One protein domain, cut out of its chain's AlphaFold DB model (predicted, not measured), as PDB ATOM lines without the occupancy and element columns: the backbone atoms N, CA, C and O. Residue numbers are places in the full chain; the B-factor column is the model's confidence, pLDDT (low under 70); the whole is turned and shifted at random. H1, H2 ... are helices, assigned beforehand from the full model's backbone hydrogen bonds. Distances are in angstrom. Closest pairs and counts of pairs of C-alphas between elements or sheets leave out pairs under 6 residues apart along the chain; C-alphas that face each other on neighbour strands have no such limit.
ATOM      1  N   ASN A   2     -13.021  -2.202 -37.788       94.88
ATOM      2  CA  ASN A   2     -14.008  -1.159 -37.455       94.88
ATOM      3  C   ASN A   2     -14.001  -0.854 -35.945       94.88
ATOM      4  O   ASN A   2     -13.350  -1.568 -35.179       94.88
ATOM      5  N   THR A   3     -14.720   0.191 -35.519       97.19
ATOM      6  CA  THR A   3     -14.796   0.612 -34.106       97.19
ATOM      7  C   THR A   3     -15.198  -0.538 -33.181       97.19
ATOM      8  O   THR A   3     -14.512  -0.787 -32.192       97.19
ATOM      9  N   GLN A   4     -16.249  -1.291 -33.525       97.62
ATOM     10  CA  GLN A   4     -16.745  -2.382 -32.681       97.62
ATOM     11  C   GLN A   4     -15.728  -3.520 -32.543       97.62
ATOM     12  O   GLN A   4     -15.587  -4.097 -31.469       97.62
ATOM     13  N   THR A   5     -14.976  -3.831 -33.604       97.81
ATOM     14  CA  THR A   5     -13.906  -4.837 -33.545       97.81
ATOM     15  C   THR A   5     -12.848  -4.462 -32.507       97.81
ATOM     16  O   THR A   5     -12.435  -5.321 -31.733       97.81
ATOM     17  N   ILE A   6     -12.433  -3.191 -32.460       97.94
ATOM     18  CA  ILE A   6     -11.418  -2.718 -31.506       97.94
ATOM     19  C   ILE A   6     -11.976  -2.750 -30.081       97.94
ATOM     20  O   ILE A   6     -11.319  -3.276 -29.184       97.94
ATOM     21  N   ILE A   7     -13.204  -2.260 -29.876       98.06
ATOM     22  CA  ILE A   7     -13.874  -2.298 -28.567       98.06
ATOM     23  C   ILE A   7     -13.953  -3.737 -28.045       98.06
ATOM     24  O   ILE A   7     -13.555  -3.989 -26.912       98.06
ATOM     25  N   ASN A   8     -14.369  -4.695 -28.878       98.00
ATOM     26  CA  ASN A   8     -14.453  -6.103 -28.482       98.00
ATOM     27  C   ASN A   8     -13.082  -6.669 -28.077       98.00
ATOM     28  O   ASN A   8     -12.970  -7.346 -27.061       98.00
ATOM     29  N   GLN A   9     -12.015  -6.354 -28.819       97.31
ATOM     30  CA  GLN A   9     -10.660  -6.789 -28.460       97.31
ATOM     31  C   GLN A   9     -10.185  -6.196 -27.127       97.31
ATOM     32  O   GLN A   9      -9.544  -6.885 -26.332       97.31
ATOM     33  N   LEU A  10     -10.483  -4.922 -26.873       97.75
ATOM     34  CA  LEU A  10     -10.161  -4.262 -25.608       97.75
ATOM     35  C   LEU A  10     -10.971  -4.851 -24.450       97.75
ATOM     36  O   LEU A  10     -10.420  -5.068 -23.371       97.75
ATOM     37  N   LYS A  11     -12.240  -5.183 -24.696       97.12
ATOM     38  CA  LYS A  11     -13.130  -5.845 -23.745       97.12
ATOM     39  C   LYS A  11     -12.598  -7.217 -23.331       97.12
ATOM     40  O   LYS A  11     -12.507  -7.478 -22.136       97.12
ATOM     41  N   GLU A  12     -12.157  -8.050 -24.275       97.12
ATOM     42  CA  GLU A  12     -11.541  -9.348 -23.951       97.12
ATOM     43  C   GLU A  12     -10.256  -9.192 -23.126       97.12
ATOM     44  O   GLU A  12     -10.043  -9.915 -22.154       97.12
ATOM     45  N   LYS A  13      -9.415  -8.203 -23.457       95.25
ATOM     46  CA  LYS A  13      -8.209  -7.899 -22.666       95.25
ATOM     47  C   LYS A  13      -8.553  -7.452 -21.246       95.25
ATOM     48  O   LYS A  13      -7.858  -7.825 -20.305       95.25
ATOM     49  N   ALA A  14      -9.603  -6.651 -21.086       96.06
ATOM     50  CA  ALA A  14     -10.070  -6.225 -19.776       96.06
ATOM     51  C   ALA A  14     -10.652  -7.393 -18.975       96.06
ATOM     52  O   ALA A  14     -10.319  -7.534 -17.797       96.06
ATOM     53  N   ARG A  15     -11.428  -8.266 -19.626       96.88
ATOM     54  CA  ARG A  15     -11.964  -9.487 -19.020       96.88
ATOM     55  C   ARG A  15     -10.855 -10.383 -18.495       96.88
ATOM     56  O   ARG A  15     -10.878 -10.758 -17.335       96.88
ATOM     57  N   GLY A  16      -9.845 -10.649 -19.316       95.62
ATOM     58  CA  GLY A  16      -8.697 -11.475 -18.939       95.62
ATOM     59  C   GLY A  16      -7.738 -10.836 -17.928       95.62
ATOM     60  O   GLY A  16      -6.752 -11.466 -17.557       95.62
ATOM     61  N   SER A  17      -7.978  -9.596 -17.484       93.88
ATOM     62  CA  SER A  17      -7.116  -8.920 -16.503       93.88
ATOM     63  C   SER A  17      -7.359  -9.355 -15.055       93.88
ATOM     64  O   SER A  17      -6.581  -8.988 -14.170       93.88
ATOM     65  N   TRP A  18      -8.462 -10.061 -14.798       94.50
ATOM     66  CA  TRP A  18      -8.819 -10.605 -13.494       94.50
ATOM     67  C   TRP A  18      -9.758 -11.799 -13.663       94.50
ATOM     68  O   TRP A  18     -10.513 -11.863 -14.626       94.50
ATOM     69  N   GLU A  19      -9.737 -12.736 -12.723       94.25
ATOM     70  CA  GLU A  19     -10.579 -13.930 -12.802       94.25
ATOM     71  C   GLU A  19     -12.028 -13.669 -12.366       94.25
ATOM     72  O   GLU A  19     -12.317 -12.819 -11.520       94.25
ATOM     73  N   GLY A  20     -12.951 -14.452 -12.928       95.31
ATOM     74  CA  GLY A  20     -14.352 -14.473 -12.518       95.31
ATOM     75  C   GLY A  20     -15.094 -13.154 -12.754       95.31
ATOM     76  O   GLY A  20     -14.877 -12.454 -13.743       95.31
ATOM     77  N   GLU A  21     -15.999 -12.829 -11.832       96.75
ATOM     78  CA  GLU A  21     -16.929 -11.698 -11.943       96.75
ATOM     79  C   GLU A  21     -16.223 -10.339 -12.063       96.75
ATOM     80  O   GLU A  21     -16.681  -9.463 -12.790       96.75
ATOM     81  N   VAL A  22     -15.063 -10.171 -11.420       96.75
ATOM     82  CA  VAL A  22     -14.289  -8.918 -11.485       96.75
ATOM     83  C   VAL A  22     -13.752  -8.668 -12.896       96.75
ATOM     84  O   VAL A  22     -13.706  -7.520 -13.342       96.75
ATOM     85  N   GLY A  23     -13.346  -9.721 -13.611       96.94
ATOM     86  CA  GLY A  23     -12.958  -9.615 -15.016       96.94
ATOM     87  C   GLY A  23     -14.129  -9.144 -15.878       96.94
ATOM     88  O   GLY A  23     -13.984  -8.205 -16.664       96.94
ATOM     89  N   GLU A  24     -15.310  -9.732 -15.682       97.44
ATOM     90  CA  GLU A  24     -16.518  -9.335 -16.413       97.44
ATOM     91  C   GLU A  24     -16.917  -7.882 -16.122       97.44
ATOM     92  O   GLU A  24     -17.145  -7.107 -17.051       97.44
ATOM     93  N   ASP A  25     -16.917  -7.470 -14.854       97.31
ATOM     94  CA  ASP A  25     -17.219  -6.093 -14.450       97.31
ATOM     95  C   ASP A  25     -16.250  -5.084 -15.093       97.31
ATOM     96  O   ASP A  25     -16.669  -4.058 -15.634       97.31
ATOM     97  N   ARG A  26     -14.950  -5.399 -15.133       96.38
ATOM     98  CA  ARG A  26     -13.944  -4.570 -15.819       96.38
ATOM     99  C   ARG A  26     -14.203  -4.456 -17.317       96.38
ATOM    100  O   ARG A  26     -14.052  -3.372 -17.879       96.38
ATOM    101  N   ALA A  27     -14.589  -5.552 -17.962       97.50
ATOM    102  CA  ALA A  27     -14.924  -5.581 -19.379       97.50
ATOM    103  C   ALA A  27     -16.149  -4.705 -19.694       97.50
ATOM    104  O   ALA A  27     -16.103  -3.895 -20.623       97.50
ATOM    105  N   VAL A  28     -17.210  -4.811 -18.889       97.62
ATOM    106  CA  VAL A  28     -18.431  -3.996 -19.012       97.62
ATOM    107  C   VAL A  28     -18.141  -2.513 -18.772       97.62
ATOM    108  O   VAL A  28     -18.558  -1.664 -19.564       97.62
ATOM    109  N   LYS A  29     -17.381  -2.181 -17.721       97.12
ATOM    110  CA  LYS A  29     -16.993  -0.796 -17.412       97.12
ATOM    111  C   LYS A  29     -16.166  -0.169 -18.527       97.12
ATOM    112  O   LYS A  29     -16.443   0.965 -18.913       97.12
ATOM    113  N   LEU A  30     -15.195  -0.904 -19.072       97.94
ATOM    114  CA  LEU A  30     -14.368  -0.417 -20.174       97.94
ATOM    115  C   LEU A  30     -15.200  -0.161 -21.436       97.94
ATOM    116  O   LEU A  30     -15.054   0.886 -22.059       97.94
ATOM    117  N   GLU A  31     -16.083  -1.087 -21.812       98.12
ATOM    118  CA  GLU A  31     -16.964  -0.911 -22.971       98.12
ATOM    119  C   GLU A  31     -17.887   0.304 -22.805       98.12
ATOM    120  O   GLU A  31     -18.015   1.112 -23.726       98.12
ATOM    121  N   SER A  32     -18.491   0.466 -21.625       98.00
ATOM    122  CA  SER A  32     -19.333   1.624 -21.309       98.00
ATOM    123  C   SER A  32     -18.555   2.938 -21.429       98.00
ATOM    124  O   SER A  32     -18.997   3.866 -22.112       98.00
ATOM    125  N   PHE A  33     -17.349   2.988 -20.853       98.25
ATOM    126  CA  PHE A  33     -16.469   4.151 -20.943       98.25
ATOM    127  C   PHE A  33     -16.101   4.483 -22.393       98.25
ATOM    128  O   PHE A  33     -16.259   5.626 -22.819       98.25
ATOM    129  N   LEU A  34     -15.663   3.490 -23.174       98.50
ATOM    130  CA  LEU A  34     -15.297   3.671 -24.580       98.50
ATOM    131  C   LEU A  34     -16.475   4.199 -25.401       98.50
ATOM    132  O   LEU A  34     -16.309   5.139 -26.171       98.50
ATOM    133  N   ASN A  35     -17.671   3.636 -25.227       98.38
ATOM    134  CA  ASN A  35     -18.849   4.081 -25.964       98.38
ATOM    135  C   ASN A  35     -19.231   5.527 -25.633       98.38
ATOM    136  O   ASN A  35     -19.553   6.287 -26.551       98.38
ATOM    137  N   LYS A  36     -19.160   5.917 -24.354       98.38
ATOM    138  CA  LYS A  36     -19.392   7.300 -23.923       98.38
ATOM    139  C   LYS A  36     -18.342   8.240 -24.522       98.38
ATOM    140  O   LYS A  36     -18.705   9.148 -25.264       98.38
ATOM    141  N   MET A  37     -17.061   7.965 -24.266       98.12
ATOM    142  CA  MET A  37     -15.933   8.788 -24.712       98.12
ATOM    143  C   MET A  37     -15.932   8.971 -26.232       98.12
ATOM    144  O   MET A  37     -15.876  10.093 -26.720       98.12
ATOM    145  N   LEU A  38     -16.076   7.887 -26.999       98.50
ATOM    146  CA  LEU A  38     -16.051   7.962 -28.461       98.50
ATOM    147  C   LEU A  38     -17.247   8.715 -29.032       98.50
ATOM    148  O   LEU A  38     -17.115   9.327 -30.085       98.50
ATOM    149  N   THR A  39     -18.412   8.648 -28.388       98.56
ATOM    150  CA  THR A  39     -19.585   9.424 -28.815       98.56
ATOM    151  C   THR A  39     -19.334  10.910 -28.603       98.56
ATOM    152  O   THR A  39     -19.365  11.663 -29.569       98.56
ATOM    153  N   GLU A  40     -18.961  11.297 -27.385       98.38
ATOM    154  CA  GLU A  40     -18.686  12.691 -27.027       98.38
ATOM    155  C   GLU A  40     -17.571  13.302 -27.888       98.38
ATOM    156  O   GLU A  40     -17.727  14.382 -28.457       98.38
ATOM    157  N   TYR A  41     -16.458  12.587 -28.053       98.38
ATOM    158  CA  TYR A  41     -15.323  13.064 -28.839       98.38
ATOM    159  C   TYR A  41     -15.650  13.135 -30.332       98.38
ATOM    160  O   TYR A  41     -15.220  14.068 -31.007       98.38
ATOM    161  N   SER A  42     -16.417  12.178 -30.860       98.31
ATOM    162  CA  SER A  42     -16.828  12.188 -32.268       98.31
ATOM    163  C   SER A  42     -17.734  13.378 -32.572       98.31
ATOM    164  O   SER A  42     -17.503  14.087 -33.548       98.31
ATOM    165  N   GLU A  43     -18.708  13.649 -31.702       97.94
ATOM    166  CA  GLU A  43     -19.633  14.776 -31.846       97.94
ATOM    167  C   GLU A  43     -18.921  16.125 -31.721       97.94
ATOM    168  O   GLU A  43     -19.163  17.030 -32.518       97.94
ATOM    169  N   LYS A  44     -18.012  16.261 -30.749       97.75
ATOM    170  CA  LYS A  44     -17.327  17.528 -30.469       97.75
ATOM    171  C   LYS A  44     -16.216  17.849 -31.472       97.75
ATOM    172  O   LYS A  44     -16.012  19.019 -31.785       97.75
ATOM    173  N   LEU A  45     -15.486  16.840 -31.950       97.44
ATOM    174  CA  LEU A  45     -14.311  17.025 -32.814       97.44
ATOM    175  C   LEU A  45     -14.614  16.787 -34.299       97.44
ATOM    176  O   LEU A  45     -13.817  17.170 -35.152       97.44
ATOM    177  N   GLY A  46     -15.740  16.153 -34.629       97.44
ATOM    178  CA  GLY A  46     -16.123  15.840 -36.009       97.44
ATOM    179  C   GLY A  46     -15.356  14.670 -36.637       97.44
ATOM    180  O   GLY A  46     -15.535  14.397 -37.821       97.44
ATOM    181  N   TYR A  47     -14.523  13.964 -35.869       98.38
ATOM    182  CA  TYR A  47     -13.890  12.718 -36.305       98.38
ATOM    183  C   TYR A  47     -14.834  11.535 -36.146       98.38
ATOM    184  O   TYR A  47     -15.678  11.503 -35.249       98.38
ATOM    185  N   SER A  48     -14.654  10.498 -36.956       98.31
ATOM    186  CA  SER A  48     -15.332   9.231 -36.715       98.31
ATOM    187  C   SER A  48     -14.816   8.569 -35.433       98.31
ATOM    188  O   SER A  48     -13.638   8.656 -35.073       98.31
ATOM    189  N   LYS A  49     -15.681   7.789 -34.775       98.69
ATOM    190  CA  LYS A  49     -15.283   6.936 -33.641       98.69
ATOM    191  C   LYS A  49     -14.102   6.023 -33.986       98.69
ATOM    192  O   LYS A  49     -13.310   5.683 -33.114       98.69
ATOM    193  N   TYR A  50     -14.006   5.589 -35.247       98.50
ATOM    194  CA  TYR A  50     -12.913   4.744 -35.724       98.50
ATOM    195  C   TYR A  50     -11.576   5.488 -35.756       98.50
ATOM    196  O   TYR A  50     -10.575   4.935 -35.307       98.50
ATOM    197  N   GLU A  51     -11.552   6.726 -36.248       98.50
ATOM    198  CA  GLU A  51     -10.343   7.557 -36.263       98.50
ATOM    199  C   GLU A  51      -9.846   7.827 -34.845       98.50
ATOM    200  O   GLU A  51      -8.671   7.591 -34.567       98.50
ATOM    201  N   ILE A  52     -10.749   8.214 -33.938       98.50
ATOM    202  CA  ILE A  52     -10.413   8.502 -32.537       98.50
ATOM    203  C   ILE A  52      -9.813   7.265 -31.866       98.50
ATOM    204  O   ILE A  52      -8.681   7.328 -31.397       98.50
ATOM    205  N   ILE A  53     -10.515   6.122 -31.863       98.31
ATOM    206  CA  ILE A  53     -10.009   4.923 -31.174       98.31
ATOM    207  C   ILE A  53      -8.725   4.376 -31.822       98.31
ATOM    208  O   ILE A  53      -7.860   3.823 -31.147       98.31
ATOM    209  N   SER A  54      -8.571   4.534 -33.140       98.19
ATOM    210  CA  SER A  54      -7.349   4.118 -33.832       98.19
ATOM    211  C   SER A  54      -6.167   5.005 -33.449       98.19
ATOM    212  O   SER A  54      -5.061   4.501 -33.269       98.19
ATOM    213  N   ALA A  55      -6.385   6.312 -33.308       97.88
ATOM    214  CA  ALA A  55      -5.379   7.253 -32.835       97.88
ATOM    215  C   ALA A  55      -5.004   6.999 -31.366       97.88
ATOM    216  O   ALA A  55      -3.819   6.916 -31.041       97.88
ATOM    217  N   THR A  56      -5.985   6.791 -30.481       97.25
ATOM    218  CA  THR A  56      -5.716   6.495 -29.064       97.25
ATOM    219  C   THR A  56      -4.923   5.199 -28.918       97.25
ATOM    220  O   THR A  56      -3.891   5.183 -28.252       97.25
ATOM    221  N   GLU A  57      -5.312   4.129 -29.621       97.19
ATOM    222  CA  GLU A  57      -4.594   2.850 -29.582       97.19
ATOM    223  C   GLU A  57      -3.160   2.935 -30.117       97.19
ATOM    224  O   GLU A  57      -2.291   2.238 -29.597       97.19
ATOM    225  N   LYS A  58      -2.875   3.796 -31.106       96.50
ATOM    226  CA  LYS A  58      -1.502   4.025 -31.594       96.50
ATOM    227  C   LYS A  58      -0.587   4.630 -30.529       96.50
ATOM    228  O   LYS A  58       0.612   4.377 -30.552       96.50
ATOM    229  N   THR A  59      -1.141   5.429 -29.616       95.06
ATOM    230  CA  THR A  59      -0.371   6.101 -28.554       95.06
ATOM    231  C   THR A  59      -0.405   5.351 -27.220       95.06
ATOM    232  O   THR A  59       0.399   5.635 -26.330       95.06
ATOM    233  N   ARG A  60      -1.304   4.371 -27.064       95.75
ATOM    234  CA  ARG A  60      -1.430   3.575 -25.842       95.75
ATOM    235  C   ARG A  60      -0.194   2.704 -25.615       95.75
ATOM    236  O   ARG A  60       0.075   1.767 -26.358       95.75
ATOM    237  N   ASN A  61       0.490   2.941 -24.501       95.00
ATOM    238  CA  ASN A  61       1.711   2.235 -24.099       95.00
ATOM    239  C   ASN A  61       1.570   1.423 -22.795       95.00
ATOM    240  O   ASN A  61       2.557   0.885 -22.300       95.00
ATOM    241  N   TYR A  62       0.362   1.303 -22.237       93.62
ATOM    242  CA  TYR A  62       0.081   0.475 -21.055       93.62
ATOM    243  C   TYR A  62      -1.325  -0.151 -21.102       93.62
ATOM    244  O   TYR A  62      -2.014  -0.101 -22.127       93.62
ATOM    245  N   SER A  63      -1.720  -0.823 -20.012       93.62
ATOM    246  CA  SER A  63      -2.981  -1.571 -19.890       93.62
ATOM    247  C   SER A  63      -4.200  -0.744 -20.301       93.62
ATOM    248  O   SER A  63      -4.355   0.389 -19.854       93.62
ATOM    249  N   ALA A  64      -5.093  -1.344 -21.095       93.94
ATOM    250  CA  ALA A  64      -6.312  -0.702 -21.586       93.94
ATOM    251  C   ALA A  64      -7.199  -0.158 -20.457       93.94
ATOM    252  O   ALA A  64      -7.671   0.965 -20.562       93.94
ATOM    253  N   ILE A  65      -7.361  -0.906 -19.360       93.00
ATOM    254  CA  ILE A  65      -8.192  -0.486 -18.217       93.00
ATOM    255  C   ILE A  65      -7.646   0.788 -17.570       93.00
ATOM    256  O   ILE A  65      -8.404   1.682 -17.221       93.00
ATOM    257  N   ASN A  66      -6.324   0.877 -17.423       92.44
ATOM    258  CA  ASN A  66      -5.700   2.054 -16.828       92.44
ATOM    259  C   ASN A  66      -5.600   3.198 -17.841       92.44
ATOM    260  O   ASN A  66      -5.487   4.355 -17.456       92.44
ATOM    261  N   TYR A  67      -5.546   2.892 -19.135       96.00
ATOM    262  CA  TYR A  67      -5.397   3.899 -20.177       96.00
ATOM    263  C   TYR A  67      -6.725   4.606 -20.441       96.00
ATOM    264  O   TYR A  67      -6.784   5.832 -20.427       96.00
ATOM    265  N   TYR A  68      -7.804   3.845 -20.600       96.81
ATOM    266  CA  TYR A  68      -9.149   4.361 -20.822       96.81
ATOM    267  C   TYR A  68      -9.846   4.669 -19.498       96.81
ATOM    268  O   TYR A  68     -10.656   3.895 -18.997       96.81
ATOM    269  N   GLN A  69      -9.501   5.825 -18.944       94.00
ATOM    270  CA  GLN A  69     -10.110   6.390 -17.745       94.00
ATOM    271  C   GLN A  69     -10.297   7.899 -17.909       94.00
ATOM    272  O   GLN A  69      -9.583   8.532 -18.691       94.00
ATOM    273  N   GLU A  70     -11.200   8.471 -17.114       92.56
ATOM    274  CA  GLU A  70     -11.525   9.906 -17.111       92.56
ATOM    275  C   GLU A  70     -10.278  10.790 -16.957       92.56
ATOM    276  O   GLU A  70     -10.172  11.847 -17.566       92.56
TER     277      GLU A  70
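Overview. This is residues 2 to 70 of the 164 residues of an uncharacterized protein of Endozoicomonas sp. SM1973 (UniProt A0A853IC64). One long helix, H2, makes the longest axis, and the shorter helices H1, H3 and H4 are gathered on one side of it. H1 and H2 form a helical hairpin, while H3 begins beside residues 38 to 42 of H2 and heads steeply away from it; the small H4 packs on residues 10 to 14 of H1. The printed part has 69 residues with four named helices, in the order H1, H2, H3, H4, and no named strand; the class is all helix. It is compact, with a radius of gyration of the C-alphas of 11.9 A, yet elongated in outline, spanning 38 by 22 by 21 A.

Arrangement. H2, residues 21 to 45, is the longest helix. H1, residues 3 to 15, touches H2 and runs opposite ways to it at a shallow tilt of 30 degrees; the closest C-alphas are those of Arg 15 and Gly 23, 4.1 A apart. H3, residues 49 to 59, touches H2 at residues 38 to 42 of H2 alone, the closest C-alphas being those of Leu 38 and Lys 49, 5.3 A apart. These two run opposite ways at a steep tilt of 67 degrees, only just short of about perpendicular. H3 also touches H1, at residues 3 to 6 of H1 alone, with the C-alphas of Thr 3 and Tyr 50 closest at 4.8 A; the two run the same way at a steep tilt of 49 degrees. H4, residues 64 to 67, touches H1 at residues 10 to 14 of H1 alone, the closest C-alphas being those of Ala 14 and Ile 65, 6.2 A apart. H4 and H2 are close but not clearly touching, with the C-alphas of Leu 30 and Ile 65 closest at 6.5 A. H3 and H4 are apart. In H1, H2 and H3 every O i to N i+4 pair is within hydrogen-bond range; H4 is too short for such a pair, and its one O i to N i+3 pair is within range.

Along the chain. H2 runs 35.6 A from C-alpha 21 at (-16.929, -11.698, -11.943) to C-alpha 45 at (-14.311, 17.025, -32.814). H1 measures 18.4 A from first to last C-alpha and begins with C-alpha 3 at (-14.796, 0.612, -34.106). H3 measures 15.8 A and H4 4.9 A, the latter ending with C-alpha 67 at (-5.397, 3.899, -20.177).

Size, cuts and confidence. The two C-alphas farthest apart are those of Gly 20 and Gly 46, 38.4 A. The C-alphas of Asn 2 and Glu 70, the first and last printed, are 23.3 A apart. The printed part has no cut, and the links H1 to H2, H2 to H3 and H3 to H4 are tight. The mean pLDDT of the printed part is 96.9, and no printed residue is under 70.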